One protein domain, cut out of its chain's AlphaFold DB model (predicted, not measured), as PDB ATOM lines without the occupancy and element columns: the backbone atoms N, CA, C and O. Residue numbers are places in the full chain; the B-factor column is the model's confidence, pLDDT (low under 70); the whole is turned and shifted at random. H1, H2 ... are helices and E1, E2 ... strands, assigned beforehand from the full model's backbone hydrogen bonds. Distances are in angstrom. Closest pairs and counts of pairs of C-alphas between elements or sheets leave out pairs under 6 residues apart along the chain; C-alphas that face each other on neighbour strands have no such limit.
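Overview. This is residues 129 to 247 of the 502 residues of the protein "Ags1 protein" of Symbiodinium sp. CCMP2592 (UniProt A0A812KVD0). With little regular structure, long loops and the hairpin E1 and E2 form the body, the hairpin E3 and E4 one end, and the hairpin E5 and E6 with H1 the other. Of 119 printed residues, 26 are in named elements, in the order E1 E2 E3 E4 E5 E6 H1; the class is mixed. The hairpins are three antiparallel sheets. The whole is compact, radius of gyration of the C-alphas 15.4 A, yet elongated, 51 by 29 by 25 A.

Arrangement. In E1, residues 131 to 133, and E2, residues 156 to 158, at 140 degrees, N 132 and O 157 are within hydrogen-bond range, 2.9 A. E3, residues 165 to 168, and E4, residues 171 to 174, have N 166 and O 173 at 2.8 A. E5, residues 193 to 195, and E6, residues 201 to 203, have N 194 and O 202 at 2.9 A. The closest C-alphas of E5 and H1, residues 230 to 235, are Tyr 195 and Pro 230, 5.5 A. H1 has 1 of 2 O i to N i+4 pairs within range.

Along the chain. E1 begins at C-alpha 131 (186.096, 223.725, 230.521); H1, 8.5 A long, ends at C-alpha 235 (186.293, 209.426, 225.061). E4 is 10.2 A long.

Size, cuts and confidence. The farthest C-alphas, Pro 169 and Glu 200, are 51.3 A apart. The printed part has no cut. Links E1 to E2, E4 to E5 and E6 to H1 are long. The pLDDT is under 70 at 147 to 150, 161 to 174, 176 and 206 to 209.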
ATOM      1  N   ASN A 129     191.681 224.190 226.494       88.56
ATOM      2  CA  ASN A 129     191.230 224.045 227.881       88.56
ATOM      3  C   ASN A 129     190.204 225.126 228.267       88.56
ATOM      4  O   ASN A 129     190.527 226.054 229.014       88.56
ATOM      5  N   GLU A 130     188.978 225.020 227.784       86.56
ATOM      6  CA  GLU A 130     187.913 225.993 228.018       86.56
ATOM      7  C   GLU A 130     187.002 225.594 229.185       86.56
ATOM      8  O   GLU A 130     186.423 226.451 229.875       86.56
ATOM      9  N   PHE A 131     186.941 224.296 229.484       89.75
ATOM     10  CA  PHE A 131     186.096 223.725 230.521       89.75
ATOM     11  C   PHE A 131     186.889 222.915 231.553       89.75
ATOM     12  O   PHE A 131     188.060 222.550 231.402       89.75
ATOM     13  N   TYR A 132     186.225 222.659 232.673       93.62
ATOM     14  CA  TYR A 132     186.658 221.714 233.689       93.62
ATOM     15  C   TYR A 132     185.469 220.888 234.176       93.62
ATOM     16  O   TYR A 132     184.318 221.328 234.117       93.62
ATOM     17  N   PHE A 133     185.752 219.694 234.681       96.19
ATOM     18  CA  PHE A 133     184.743 218.822 235.266       96.19
ATOM     19  C   PHE A 133     184.341 219.322 236.660       96.19
ATOM     20  O   PHE A 133     185.194 219.734 237.447       96.19
ATOM     21  N   GLU A 134     183.047 219.307 236.990       95.62
ATOM     22  CA  GLU A 134     182.523 219.765 238.284       95.62
ATOM     23  C   GLU A 134     183.300 219.150 239.465       95.62
ATOM     24  O   GLU A 134     183.376 217.933 239.617       95.62
ATOM     25  N   GLY A 135     183.893 220.011 240.301       94.81
ATOM     26  CA  GLY A 135     184.740 219.605 241.430       94.81
ATOM     27  C   GLY A 135     186.236 219.450 241.120       94.81
ATOM     28  O   GLY A 135     187.008 219.253 242.053       94.81
ATOM     29  N   HIS A 136     186.658 219.608 239.862       95.19
ATOM     30  CA  HIS A 136     188.027 219.364 239.384       95.19
ATOM     31  C   HIS A 136     188.590 220.558 238.581       95.19
ATOM     32  O   HIS A 136     189.104 220.412 237.478       95.19
ATOM     33  N   ALA A 137     188.483 221.781 239.113       92.38
ATOM     34  CA  ALA A 137     188.955 222.988 238.412       92.38
ATOM     35  C   ALA A 137     190.488 223.056 238.250       92.38
ATOM     36  O   ALA A 137     190.990 223.581 237.251       92.38
ATOM     37  N   GLU A 138     191.221 222.532 239.234       90.81
ATOM     38  CA  GLU A 138     192.688 222.614 239.353       90.81
ATOM     39  C   GLU A 138     193.340 221.228 239.508       90.81
ATOM     40  O   GLU A 138     194.478 221.109 239.954       90.81
ATOM     41  N   SER A 139     192.613 220.165 239.180       92.88
ATOM     42  CA  SER A 139     193.064 218.783 239.345       92.88
ATOM     43  C   SER A 139     192.523 217.919 238.222       92.88
ATOM     44  O   SER A 139     191.462 218.226 237.687       92.88
ATOM     45  N   GLU A 140     193.177 216.792 237.970       92.12
ATOM     46  CA  GLU A 140     192.612 215.737 237.132       92.12
ATOM     47  C   GLU A 140     191.287 215.223 237.732       92.12
ATOM     48  O   GLU A 140     191.131 215.077 238.955       92.12
ATOM     49  N   ALA A 141     190.313 214.992 236.864       94.75
ATOM     50  CA  ALA A 141     189.058 214.333 237.152       94.75
ATOM     51  C   ALA A 141     189.207 212.829 236.902       94.75
ATOM     52  O   ALA A 141     189.504 212.420 235.778       94.75
ATOM     53  N   PRO A 142     188.974 211.987 237.922       93.56
ATOM     54  CA  PRO A 142     188.924 210.547 237.737       93.56
ATOM     55  C   PRO A 142     187.948 210.147 236.634       93.56
ATOM     56  O   PRO A 142     186.904 210.768 236.462       93.56
ATOM     57  N   TRP A 143     188.253 209.056 235.940       92.81
ATOM     58  CA  TRP A 143     187.356 208.509 234.934       92.81
ATOM     59  C   TRP A 143     185.978 208.155 235.524       92.81
ATOM     60  O   TRP A 143     185.867 207.356 236.462       92.81
ATOM     61  N   ARG A 144     184.922 208.731 234.943       90.31
ATOM     62  CA  ARG A 144     183.507 208.446 235.201       90.31
ATOM     63  C   ARG A 144     182.783 208.216 233.887       90.31
ATOM     64  O   ARG A 144     182.338 209.138 233.209       90.31
ATOM     65  N   PHE A 145     182.620 206.947 233.564       86.19
ATOM     66  CA  PHE A 145     181.804 206.514 232.449       86.19
ATOM     67  C   PHE A 145     180.508 205.931 232.987       86.19
ATOM     68  O   PHE A 145     180.558 205.056 233.860       86.19
ATOM     69  N   HIS A 146     179.379 206.425 232.470       78.06
ATOM     70  CA  HIS A 146     178.037 206.055 232.911       78.06
ATOM     71  C   HIS A 146     177.716 206.366 234.390       78.06
ATOM     72  O   HIS A 146     178.561 206.799 235.173       78.06
ATOM     73  N   GLU A 147     176.458 206.160 234.792       69.19
ATOM     74  CA  GLU A 147     176.026 206.221 236.191       69.19
ATOM     75  C   GLU A 147     176.493 204.966 236.960       69.19
ATOM     76  O   GLU A 147     175.765 203.981 237.101       69.19
ATOM     77  N   ASN A 148     177.725 204.978 237.477       64.50
ATOM     78  CA  ASN A 148     178.253 203.899 238.317       64.50
ATOM     79  C   ASN A 148     178.075 204.241 239.803       64.50
ATOM     80  O   ASN A 148     178.541 205.274 240.274       64.50
ATOM     81  N   ARG A 149     177.440 203.356 240.588       57.69
ATOM     82  CA  ARG A 149     177.360 203.464 242.067       57.69
ATOM     83  C   ARG A 149     176.831 204.822 242.584       57.69
ATOM     84  O   ARG A 149     177.262 205.285 243.639       57.69
ATOM     85  N   ASN A 150     175.838 205.397 241.899       66.12
ATOM     86  CA  ASN A 150     175.226 206.716 242.158       66.12
ATOM     87  C   ASN A 150     176.072 207.938 241.748       66.12
ATOM     88  O   ASN A 150     175.686 209.065 242.060       66.12
ATOM     89  N   GLU A 151     177.199 207.746 241.065       72.31
ATOM     90  CA  GLU A 151     177.995 208.830 240.488       72.31
ATOM     91  C   GLU A 151     177.755 208.877 238.981       72.31
ATOM     92  O   GLU A 151     177.956 207.884 238.288       72.31
ATOM     93  N   ARG A 152     177.292 210.027 238.486       86.31
ATOM     94  CA  ARG A 152     177.107 210.281 237.055       86.31
ATOM     95  C   ARG A 152     178.400 210.799 236.438       86.31
ATOM     96  O   ARG A 152     179.299 211.251 237.152       86.31
ATOM     97  N   GLU A 153     178.431 210.793 235.109       93.06
ATOM     98  CA  GLU A 153     179.324 211.651 234.327       93.06
ATOM     99  C   GLU A 153     179.307 213.089 234.881       93.06
ATOM    100  O   GLU A 153     178.337 213.539 235.502       93.06
ATOM    101  N   TYR A 154     180.392 213.823 234.674       94.81
ATOM    102  CA  TYR A 154     180.559 215.151 235.247       94.81
ATOM    103  C   TYR A 154     179.719 216.197 234.528       94.81
ATOM    104  O   TYR A 154     179.516 216.143 233.322       94.81
ATOM    105  N   ARG A 155     179.318 217.244 235.243       95.88
ATOM    106  CA  ARG A 155     178.915 218.485 234.579       95.88
ATOM    107  C   ARG A 155     180.163 219.237 234.125       95.88
ATOM    108  O   ARG A 155     181.135 219.314 234.878       95.88
ATOM    109  N   LEU A 156     180.121 219.820 232.933       94.94
ATOM    110  CA  LEU A 156     181.158 220.728 232.452       94.94
ATOM    111  C   LEU A 156     180.912 222.143 232.975       94.94
ATOM    112  O   LEU A 156     179.784 222.643 232.976       94.94
ATOM    113  N   MET A 157     181.982 222.786 233.425       93.12
ATOM    114  CA  MET A 157     181.989 224.125 233.997       93.12
ATOM    115  C   MET A 157     182.977 224.995 233.216       93.12
ATOM    116  O   MET A 157     184.095 224.568 232.937       93.12
ATOM    117  N   THR A 158     182.599 226.226 232.873       87.94
ATOM    118  CA  THR A 158     183.476 227.140 232.124       87.94
ATOM    119  C   THR A 158     184.619 227.654 232.986       87.94
ATOM    120  O   THR A 158     184.399 228.131 234.102       87.94
ATOM    121  N   ARG A 159     185.850 227.613 232.461       85.00
ATOM    122  CA  ARG A 159     187.017 228.192 233.145       85.00
ATOM    123  C   ARG A 159     186.942 229.712 233.173       85.00
ATOM    124  O   ARG A 159     187.113 230.308 234.235       85.00
ATOM    125  N   LYS A 160     186.696 230.335 232.017       73.00
ATOM    126  CA  LYS A 160     186.550 231.790 231.864       73.00
ATOM    127  C   LYS A 160     185.590 232.103 230.713       73.00
ATOM    128  O   LYS A 160     185.928 231.806 229.571       73.00
ATOM    129  N   PRO A 161     184.426 232.727 230.965       66.06
ATOM    130  CA  PRO A 161     183.497 233.098 229.898       66.06
ATOM    131  C   PRO A 161     184.119 234.009 228.835       66.06
ATOM    132  O   PRO A 161     183.715 233.957 227.683       66.06
ATOM    133  N   GLU A 162     185.098 234.838 229.200       65.25
ATOM    134  CA  GLU A 162     185.730 235.795 228.290       65.25
ATOM    135  C   GLU A 162     186.732 235.155 227.324       65.25
ATOM    136  O   GLU A 162     187.012 235.766 226.294       65.25
ATOM    137  N   ASN A 163     187.268 233.974 227.657       60.91
ATOM    138  CA  ASN A 163     188.164 233.203 226.786       60.91
ATOM    139  C   ASN A 163     187.396 232.493 225.664       60.91
ATOM    140  O   ASN A 163     187.959 232.258 224.603       60.91
ATOM    141  N   MET A 164     186.095 232.270 225.868       63.00
ATOM    142  CA  MET A 164     185.160 231.726 224.880       63.00
ATOM    143  C   MET A 164     184.647 232.776 223.888       63.00
ATOM    144  O   MET A 164     183.752 232.483 223.091       63.00
ATOM    145  N   LEU A 165     185.141 234.017 223.973       68.38
ATOM    146  CA  LEU A 165     184.737 235.101 223.093       68.38
ATOM    147  C   LEU A 165     185.922 235.601 222.269       68.38
ATOM    148  O   LEU A 165     186.988 235.879 222.817       68.38
ATOM    149  N   TYR A 166     185.697 235.830 220.981       64.94
ATOM    150  CA  TYR A 166     186.638 236.508 220.102       64.94
ATOM    151  C   TYR A 166     186.258 237.973 219.904       64.94
ATOM    152  O   TYR A 166     185.080 238.349 219.902       64.94
ATOM    153  N   ASP A 167     187.271 238.818 219.742       62.69
ATOM    154  CA  ASP A 167     187.067 240.229 219.453       62.69
ATOM    155  C   ASP A 167     186.597 240.412 218.007       62.69
ATOM    156  O   ASP A 167     187.147 239.852 217.061       62.69
ATOM    157  N   THR A 168     185.572 241.239 217.825       60.22
ATOM    158  CA  THR A 168     185.120 241.706 216.511       60.22
ATOM    159  C   THR A 168     185.016 243.225 216.524       60.22
ATOM    160  O   THR A 168     184.890 243.825 217.596       60.22
ATOM    161  N   PRO A 169     184.924 243.889 215.357       53.56
ATOM    162  CA  PRO A 169     184.576 245.309 215.317       53.56
ATOM    163  C   PRO A 169     183.205 245.629 215.951       53.56
ATOM    164  O   PRO A 169     182.870 246.799 216.127       53.56
ATOM    165  N   GLN A 170     182.384 244.615 216.259       63.28
ATOM    166  CA  GLN A 170     181.097 244.723 216.951       63.28
ATOM    167  C   GLN A 170     181.190 244.398 218.459       63.28
ATOM    168  O   GLN A 170     180.163 244.392 219.137       63.28
ATOM    169  N   GLY A 171     182.390 244.146 218.994       68.94
ATOM    170  CA  GLY A 171     182.635 243.698 220.368       68.94
ATOM    171  C   GLY A 171     182.899 242.192 220.469       68.94
ATOM    172  O   GLY A 171     182.981 241.501 219.454       68.94
ATOM    173  N   LYS A 172     183.036 241.681 221.695       69.31
ATOM    174  CA  LYS A 172     183.293 240.259 221.959       69.31
ATOM    175  C   LYS A 172     182.104 239.379 221.551       69.31
ATOM    176  O   LYS A 172     180.981 239.646 221.981       69.31
ATOM    177  N   GLN A 173     182.344 238.354 220.738       66.62
ATOM    178  CA  GLN A 173     181.348 237.393 220.241       66.62
ATOM    179  C   GLN A 173     181.754 235.963 220.610       66.62
ATOM    180  O   GLN A 173     182.947 235.701 220.656       66.62
ATOM    181  N   PRO A 174     180.818 235.037 220.877       68.81
ATOM    182  CA  PRO A 174     181.163 233.649 221.169       68.81
ATOM    183  C   PRO A 174     181.665 232.921 219.927       68.81
ATOM    184  O   PRO A 174     181.156 233.165 218.832       68.81
ATOM    185  N   TYR A 175     182.599 231.992 220.116       70.12
ATOM    186  CA  TYR A 175     182.961 231.030 219.077       70.12
ATOM    187  C   TYR A 175     181.738 230.205 218.634       70.12
ATOM    188  O   TYR A 175     180.778 230.006 219.395       70.12
ATOM    189  N   LEU A 176     181.715 229.822 217.355       67.38
ATOM    190  CA  LEU A 176     180.507 229.318 216.683       67.38
ATOM    191  C   LEU A 176     180.517 227.810 216.403       67.38
ATOM    192  O   LEU A 176     179.545 227.286 215.858       67.38
ATOM    193  N   ASP A 177     181.586 227.104 216.741       77.00
ATOM    194  CA  ASP A 177     181.838 225.746 216.276       77.00
ATOM    195  C   ASP A 177     181.259 224.661 217.193       77.00
ATOM    196  O   ASP A 177     180.469 223.838 216.718       77.00
ATOM    197  N   PHE A 178     181.554 224.675 218.495       88.12
ATOM    198  CA  PHE A 178     181.141 223.618 219.428       88.12
ATOM    199  C   PHE A 178     180.614 224.153 220.767       88.12
ATOM    200  O   PHE A 178     181.063 225.173 221.286       88.12
ATOM    201  N   TYR A 179     179.630 223.449 221.339       86.62
ATOM    202  CA  TYR A 179     178.962 223.847 222.582       86.62
ATOM    203  C   TYR A 179     178.831 222.680 223.555       86.62
ATOM    204  O   TYR A 179     178.434 221.581 223.171       86.62
ATOM    205  N   TYR A 180     179.082 222.941 224.838       89.50
ATOM    206  CA  TYR A 180     178.754 221.984 225.889       89.50
ATOM    207  C   TYR A 180     177.311 222.166 226.375       89.50
ATOM    208  O   TYR A 180     176.783 223.280 226.406       89.50
ATOM    209  N   ASP A 181     176.693 221.071 226.809       92.62
ATOM    210  CA  ASP A 181     175.369 221.067 227.428       92.62
ATOM    211  C   ASP A 181     175.349 220.109 228.627       92.62
ATOM    212  O   ASP A 181     175.898 219.015 228.582       92.62
ATOM    213  N   ASN A 182     174.729 220.533 229.731       95.06
ATOM    214  CA  ASN A 182     174.664 219.761 230.979       95.06
ATOM    215  C   ASN A 182     173.277 219.133 231.222       95.06
ATOM    216  O   ASN A 182     172.923 218.831 232.367       95.06
ATOM    217  N   THR A 183     172.464 218.966 230.180       94.88
ATOM    218  CA  THR A 183     171.150 218.321 230.249       94.88
ATOM    219  C   THR A 183     171.321 216.812 230.149       94.88
ATOM    220  O   THR A 183     171.715 216.274 229.119       94.88
ATOM    221  N   TRP A 184     171.024 216.120 231.246       92.25
ATOM    222  CA  TRP A 184     171.110 214.667 231.324       92.25
ATOM    223  C   TRP A 184     169.975 213.990 230.549       92.25
ATOM    224  O   TRP A 184     168.802 214.246 230.842       92.25
ATOM    225  N   ASP A 185     170.316 213.077 229.640       91.25
ATOM    226  CA  ASP A 185     169.357 212.184 228.990       91.25
ATOM    227  C   ASP A 185     169.505 210.756 229.548       91.25
ATOM    228  O   ASP A 185     170.499 210.086 229.263       91.25
ATOM    229  N   PRO A 186     168.530 210.254 230.331       87.31
ATOM    230  CA  PRO A 186     168.597 208.920 230.920       87.31
ATOM    231  C   PRO A 186     168.438 207.778 229.906       87.31
ATOM    232  O   PRO A 186     168.678 206.631 230.269       87.31
ATOM    233  N   ASN A 187     168.005 208.058 228.670       85.75
ATOM    234  CA  ASN A 187     167.805 207.043 227.631       85.75
ATOM    235  C   ASN A 187     168.887 207.081 226.545       85.75
ATOM    236  O   ASN A 187     168.854 206.256 225.632       85.75
ATOM    237  N   ALA A 188     169.806 208.045 226.610       85.94
ATOM    238  CA  ALA A 188     170.888 208.156 225.652       85.94
ATOM    239  C   ALA A 188     171.958 207.079 225.879       85.94
ATOM    240  O   ALA A 188     172.265 206.713 227.014       85.94
ATOM    241  N   THR A 189     172.544 206.617 224.779       81.12
ATOM    242  CA  THR A 189     173.666 205.673 224.739       81.12
ATOM    243  C   THR A 189     174.823 206.284 223.960       81.12
ATOM    244  O   THR A 189     174.627 207.197 223.149       81.12
ATOM    245  N   TYR A 190     176.027 205.761 224.177       83.44
ATOM    246  CA  TYR A 190     177.135 206.006 223.261       83.44
ATOM    247  C   TYR A 190     176.912 205.182 221.990       83.44
ATOM    248  O   TYR A 190     176.315 204.109 222.028       83.44
ATOM    249  N   ASN A 191     177.345 205.695 220.838       73.81
ATOM    250  CA  ASN A 191     177.157 205.013 219.559       73.81
ATOM    251  C   ASN A 191     178.502 204.640 218.940       73.81
ATOM    252  O   ASN A 191     179.342 205.500 218.693       73.81
ATOM    253  N   GLY A 192     178.636 203.378 218.538       74.62
ATOM    254  CA  GLY A 192     179.725 202.907 217.687       74.62
ATOM    255  C   GLY A 192     180.763 202.046 218.397       74.62
ATOM    256  O   GLY A 192     180.784 201.929 219.615       74.62
ATOM    257  N   THR A 193     181.614 201.439 217.572       78.81
ATOM    258  CA  THR A 193     182.668 200.527 218.012       78.81
ATOM    259  C   THR A 193     183.949 201.268 218.309       78.81
ATOM    260  O   THR A 193     184.556 201.870 217.414       78.81
ATOM    261  N   LEU A 194     184.374 201.162 219.560       84.81
ATOM    262  CA  LEU A 194     185.660 201.639 220.025       84.81
ATOM    263  C   LEU A 194     186.679 200.528 219.932       84.81
ATOM    264  O   LEU A 194     186.372 199.359 220.132       84.81
ATOM    265  N   TYR A 195     187.912 200.914 219.657       82.38
ATOM    266  CA  TYR A 195     189.020 199.983 219.582       82.38
ATOM    267  C   TYR A 195     190.038 200.355 220.658       82.38
ATOM    268  O   TYR A 195     190.217 201.542 220.956       82.38
ATOM    269  N   GLY A 196     190.765 199.368 221.169       82.94
ATOM    270  CA  GLY A 196     191.929 199.544 222.032       82.94
ATOM    271  C   GLY A 196     193.263 199.401 221.291       82.94
ATOM    272  O   GLY A 196     193.333 199.417 220.053       82.94
ATOM    273  N   GLN A 197     194.349 199.305 222.052       81.25
ATOM    274  CA  GLN A 197     195.730 199.370 221.551       81.25
ATOM    275  C   GLN A 197     196.161 198.134 220.758       81.25
ATOM    276  O   GLN A 197     197.063 198.223 219.921       81.25
ATOM    277  N   PHE A 198     195.534 196.987 220.999       78.62
ATOM    278  CA  PHE A 198     195.810 195.721 220.318       78.62
ATOM    279  C   PHE A 198     194.708 195.358 219.313       78.62
ATOM    280  O   PHE A 198     194.684 194.246 218.792       78.62
ATOM    281  N   GLY A 199     193.817 196.311 219.010       73.06
ATOM    282  CA  GLY A 199     192.686 196.141 218.100       73.06
ATOM    283  C   GLY A 199     191.548 195.277 218.643       73.06
ATOM    284  O   GLY A 199     190.618 194.945 217.908       73.06
ATOM    285  N   GLU A 200     191.584 194.954 219.934       78.94
ATOM    286  CA  GLU A 200     190.393 194.640 220.708       78.94
ATOM    287  C   GLU A 200     189.364 195.760 220.574       78.94
ATOM    288  O   GLU A 200     189.725 196.919 220.362       78.94
ATOM    289  N   TRP A 201     188.086 195.422 220.691       79.50
ATOM    290  CA  TRP A 201     187.013 196.389 220.544       79.50
ATOM    291  C   TRP A 201     185.962 196.236 221.634       79.50
ATOM    292  O   TRP A 201     185.810 195.163 222.222       79.50
ATOM    293  N   VAL A 202     185.256 197.331 221.888       80.56
ATOM    294  CA  VAL A 202     184.107 197.411 222.788       80.56
ATOM    295  C   VAL A 202     183.001 198.218 222.111       80.56
ATOM    296  O   VAL A 202     183.281 199.129 221.331       80.56
ATOM    297  N   ASP A 203     181.756 197.872 222.420       78.38
ATOM    298  CA  ASP A 203     180.548 198.561 221.964       78.38
ATOM    299  C   ASP A 203     179.685 198.906 223.188       78.38
ATOM    300  O   ASP A 203     179.667 198.152 224.165       78.38
ATOM    301  N   ASP A 204     178.927 200.004 223.115       77.25
ATOM    302  CA  ASP A 204     177.761 200.225 223.977       77.25
ATOM    303  C   ASP A 204     176.548 199.666 223.224       77.25
ATOM    304  O   ASP A 204     175.957 200.322 222.368       77.25
ATOM    305  N   ASP A 205     176.204 198.405 223.486       71.25
ATOM    306  CA  ASP A 205     175.045 197.733 222.883       71.25
ATOM    307  C   ASP A 205     173.709 198.152 223.536       71.25
ATOM    308  O   ASP A 205     172.674 197.508 223.339       71.25
ATOM    309  N   GLY A 206     173.730 199.219 224.344       67.69
ATOM    310  CA  GLY A 206     172.605 199.695 225.134       67.69
ATOM    311  C   GLY A 206     172.326 198.850 226.375       67.69
ATOM    312  O   GLY A 206     171.446 199.211 227.161       67.69
ATOM    313  N   SER A 207     173.067 197.756 226.604       67.31
ATOM    314  CA  SER A 207     172.945 196.956 227.831       67.31
ATOM    315  C   SER A 207     173.496 197.672 229.062       67.31
ATOM    316  O   SER A 207     173.156 197.297 230.186       67.31
ATOM    317  N   LEU A 208     174.304 198.717 228.854       67.06
ATOM    318  CA  LEU A 208     174.821 199.565 229.918       67.06
ATOM    319  C   LEU A 208     173.680 200.420 230.500       67.06
ATOM    320  O   LEU A 208     173.499 200.446 231.708       67.06
ATOM    321  N   GLY A 209     172.804 201.003 229.673       63.59
ATOM    322  CA  GLY A 209     171.515 201.547 230.136       63.59
ATOM    323  C   GLY A 209     171.608 202.720 231.123       63.59
ATOM    324  O   GLY A 209     170.726 202.886 231.966       63.59
ATOM    325  N   PHE A 210     172.679 203.514 231.046       76.25
ATOM    326  CA  PHE A 210     173.038 204.471 232.092       76.25
ATOM    327  C   PHE A 210     172.924 205.956 231.718       76.25
ATOM    328  O   PHE A 210     173.313 206.772 232.543       76.25
ATOM    329  N   GLY A 211     172.394 206.333 230.548       86.00
ATOM    330  CA  GLY A 211     172.245 207.739 230.141       86.00
ATOM    331  C   GLY A 211     173.569 208.495 229.919       86.00
ATOM    332  O   GLY A 211     174.647 208.012 230.267       86.00
ATOM    333  N   THR A 212     173.492 209.689 229.319       90.31
ATOM    334  CA  THR A 212     174.637 210.608 229.122       90.31
ATOM    335  C   THR A 212     174.165 212.039 228.797       90.31
ATOM    336  O   THR A 212     172.973 212.296 228.604       90.31
ATOM    337  N   TYR A 213     175.093 212.996 228.721       92.81
ATOM    338  CA  TYR A 213     174.876 214.375 228.265       92.81
ATOM    339  C   TYR A 213     174.859 214.481 226.728       92.81
ATOM    340  O   TYR A 213     175.694 215.148 226.120       92.81
ATOM    341  N   LEU A 214     173.896 213.809 226.084       90.06
ATOM    342  CA  LEU A 214     173.837 213.625 224.623       90.06
ATOM    343  C   LEU A 214     173.829 214.934 223.811       90.06
ATOM    344  O   LEU A 214     174.313 214.978 222.681       90.06
ATOM    345  N   ALA A 215     173.259 216.004 224.370       92.19
ATOM    346  CA  ALA A 215     173.185 217.304 223.706       92.19
ATOM    347  C   ALA A 215     174.535 218.043 223.655       92.19
ATOM    348  O   ALA A 215     174.671 218.990 222.881       92.19
ATOM    349  N   SER A 216     175.521 217.612 224.446       93.81
ATOM    350  CA  SER A 216     176.853 218.206 224.498       93.81
ATOM    351  C   SER A 216     177.701 217.800 223.291       93.81
ATOM    352  O   SER A 216     177.665 216.649 222.854       93.81
ATOM    353  N   ASP A 217     178.490 218.737 222.761       94.38
ATOM    354  CA  ASP A 217     179.541 218.452 221.770       94.38
ATOM    355  C   ASP A 217     180.801 217.843 222.378       94.38
ATOM    356  O   ASP A 217     181.664 217.385 221.634       94.38
ATOM    357  N   PHE A 218     180.893 217.822 223.705       95.19
ATOM    358  CA  PHE A 218     182.057 217.355 224.441       95.19
ATOM    359  C   PHE A 218     181.727 216.112 225.262       95.19
ATOM    360  O   PHE A 218     180.562 215.851 225.601       95.19
ATOM    361  N   HIS A 219     182.757 215.347 225.605       95.00
ATOM    362  CA  HIS A 219     182.660 214.264 226.577       95.00
ATOM    363  C   HIS A 219     182.650 214.787 228.012       95.00
ATOM    364  O   HIS A 219     183.184 215.845 228.339       95.00
ATOM    365  N   HIS A 220     181.996 214.032 228.890       95.44
ATOM    366  CA  HIS A 220     181.764 214.395 230.295       95.44
ATOM    367  C   HIS A 220     182.420 213.383 231.248       95.44
ATOM    368  O   HIS A 220     182.037 213.249 232.412       95.44
ATOM    369  N   ASN A 221     183.393 212.631 230.736       93.88
ATOM    370  CA  ASN A 221     183.791 211.349 231.303       93.88
ATOM    371  C   ASN A 221     185.019 211.402 232.214       93.88
ATOM    372  O   ASN A 221     185.383 210.388 232.797       93.88
ATOM    373  N   GLY A 222     185.618 212.575 232.400       95.06
ATOM    374  CA  GLY A 222     186.873 212.721 233.134       95.06
ATOM    375  C   GLY A 222     188.096 212.609 232.225       95.06
ATOM    376  O   GLY A 222     187.986 212.603 230.995       95.06
ATOM    377  N   ASP A 223     189.267 212.561 232.848       95.75
ATOM    378  CA  ASP A 223     190.545 212.565 232.145       95.75
ATOM    379  C   ASP A 223     190.986 211.155 231.729       95.75
ATOM    380  O   ASP A 223     190.737 210.165 232.426       95.75
ATOM    381  N   LEU A 224     191.666 211.075 230.582       95.12
ATOM    382  CA  LEU A 224     192.328 209.866 230.095       95.12
ATOM    383  C   LEU A 224     193.536 209.548 230.985       95.12
ATOM    384  O   LEU A 224     194.534 210.269 230.971       95.12
ATOM    385  N   ILE A 225     193.466 208.427 231.706       92.88
ATOM    386  CA  ILE A 225     194.561 207.919 232.546       92.88
ATOM    387  C   ILE A 225     195.107 206.592 232.004       92.88
ATOM    388  O   ILE A 225     196.323 206.394 231.952       92.88
ATOM    389  N   ASP A 226     194.226 205.681 231.586       92.81
ATOM    390  CA  ASP A 226     194.597 204.369 231.054       92.81
ATOM    391  C   ASP A 226     194.472 204.320 229.526       92.81
ATOM    392  O   ASP A 226     193.396 204.125 228.967       92.81
ATOM    393  N   TYR A 227     195.610 204.439 228.842       90.69
ATOM    394  CA  TYR A 227     195.710 204.362 227.381       90.69
ATOM    395  C   TYR A 227     195.456 202.957 226.808       90.69
ATOM    396  O   TYR A 227     195.476 202.798 225.585       90.69
ATOM    397  N   PHE A 228     195.273 201.934 227.645       89.56
ATOM    398  CA  PHE A 228     194.890 200.588 227.213       89.56
ATOM    399  C   PHE A 228     193.394 200.317 227.381       89.56
ATOM    400  O   PHE A 228     192.909 199.341 226.813       89.56
ATOM    401  N   ASP A 229     192.662 201.164 228.106       90.62
ATOM    402  CA  ASP A 229     191.211 201.057 228.205       90.62
ATOM    403  C   ASP A 229     190.553 201.669 226.952       90.62
ATOM    404  O   ASP A 229     190.744 202.859 226.673       90.62
ATOM    405  N   PRO A 230     189.779 200.890 226.169       88.69
ATOM    406  CA  PRO A 230     189.178 201.388 224.937       88.69
ATOM    407  C   PRO A 230     188.189 202.542 225.139       88.69
ATOM    408  O   PRO A 230     188.014 203.330 224.214       88.69
ATOM    409  N   TRP A 231     187.548 202.675 226.303       90.94
ATOM    410  CA  TRP A 231     186.657 203.806 226.562       90.94
ATOM    411  C   TRP A 231     187.461 205.068 226.833       90.94
ATOM    412  O   TRP A 231     187.259 206.075 226.161       90.94
ATOM    413  N   GLN A 232     188.414 204.993 227.763       93.69
ATOM    414  CA  GLN A 232     189.243 206.137 228.131       93.69
ATOM    415  C   GLN A 232     190.023 206.681 226.946       93.69
ATOM    416  O   GLN A 232     190.066 207.892 226.764       93.69
ATOM    417  N   ILE A 233     190.643 205.812 226.139       92.12
ATOM    418  CA  ILE A 233     191.462 206.295 225.026       92.12
ATOM    419  C   ILE A 233     190.621 207.044 223.993       92.12
ATOM    420  O   ILE A 233     191.144 207.984 223.422       92.12
ATOM    421  N   ASN A 234     189.357 206.666 223.762       92.25
ATOM    422  CA  ASN A 234     188.546 207.282 222.707       92.25
ATOM    423  C   ASN A 234     187.613 208.414 223.186       92.25
ATOM    424  O   ASN A 234     187.135 209.151 222.334       92.25
ATOM    425  N   TYR A 235     187.288 208.493 224.485       93.81
ATOM    426  CA  TYR A 235     186.293 209.426 225.061       93.81
ATOM    427  C   TYR A 235     186.821 210.193 226.290       93.81
ATOM    428  O   TYR A 235     186.049 210.647 227.143       93.81
ATOM    429  N   GLY A 236     188.141 210.223 226.471       94.56
ATOM    430  CA  GLY A 236     188.792 210.810 227.634       94.56
ATOM    431  C   GLY A 236     189.527 212.093 227.311       94.56
ATOM    432  O   GLY A 236     190.293 212.174 226.354       94.56
ATOM    433  N   LYS A 237     189.372 213.081 228.198       95.25
ATOM    434  CA  LYS A 237     190.102 214.346 228.119       95.25
ATOM    435  C   LYS A 237     191.602 214.094 228.246       95.25
ATOM    436  O   LYS A 237     192.082 213.620 229.279       95.25
ATOM    437  N   ILE A 238     192.360 214.412 227.198       93.50
ATOM    438  CA  ILE A 238     193.804 214.164 227.185       93.50
ATOM    439  C   ILE A 238     194.556 215.253 227.966       93.50
ATOM    440  O   ILE A 238     194.195 216.435 227.960       93.50
ATOM    441  N   TYR A 239     195.620 214.846 228.665       89.06
ATOM    442  CA  TYR A 239     196.537 215.716 229.423       89.06
ATOM    443  C   TYR A 239     195.893 216.610 230.503       89.06
ATOM    444  O   TYR A 239     196.534 217.550 230.974       89.06
ATOM    445  N   GLY A 240     194.628 216.387 230.873       88.81
ATOM    446  CA  GLY A 240     193.899 217.246 231.815       88.81
ATOM    447  C   GLY A 240     193.526 218.631 231.271       88.81
ATOM    448  O   GLY A 240     192.895 219.434 231.967       88.81
ATOM    449  N   VAL A 241     193.904 218.948 230.027       88.62
ATOM    450  CA  VAL A 241     193.832 220.314 229.479       88.62
ATOM    451  C   VAL A 241     193.288 220.400 228.054       88.62
ATOM    452  O   VAL A 241     193.199 221.498 227.530       88.62
ATOM    453  N   MET A 242     192.898 219.294 227.427       92.00
ATOM    454  CA  MET A 242     192.436 219.303 226.037       92.00
ATOM    455  C   MET A 242     191.007 218.767 225.938       92.00
ATOM    456  O   MET A 242     190.809 217.557 225.977       92.00
ATOM    457  N   ASP A 243     190.017 219.662 225.878       93.38
ATOM    458  CA  ASP A 243     188.592 219.311 225.978       93.38
ATOM    459  C   ASP A 243     188.143 218.397 224.828       93.38
ATOM    460  O   ASP A 243     188.216 218.782 223.665       93.38
ATOM    461  N   ASP A 244     187.683 217.190 225.168       96.00
ATOM    462  CA  ASP A 244     187.465 216.072 224.239       96.00
ATOM    463  C   ASP A 244     186.137 216.189 223.476       96.00
ATOM    464  O   ASP A 244     185.077 216.378 224.085       96.00
ATOM    465  N   LEU A 245     186.194 216.109 222.144       95.31
ATOM    466  CA  LEU A 245     185.044 216.238 221.251       95.31
ATOM    467  C   LEU A 245     184.326 214.903 221.054       95.31
ATOM    468  O   LEU A 245     184.920 213.876 220.729       95.31
ATOM    469  N   ARG A 246     182.993 214.963 221.071       93.50
ATOM    470  CA  ARG A 246     182.077 213.832 220.897       93.50
ATOM    471  C   ARG A 246     181.953 213.368 219.443       93.50
ATOM    472  O   ARG A 246     180.880 213.417 218.834       93.50
ATOM    473  N   LEU A 247     183.067 212.948 218.845       92.94
ATOM    474  CA  LEU A 247     183.173 212.597 217.426       92.94
ATOM    475  C   LEU A 247     182.477 211.291 217.039       92.94
ATOM    476  O   LEU A 247     182.336 211.004 215.853       92.94
TER     477      LEU A 247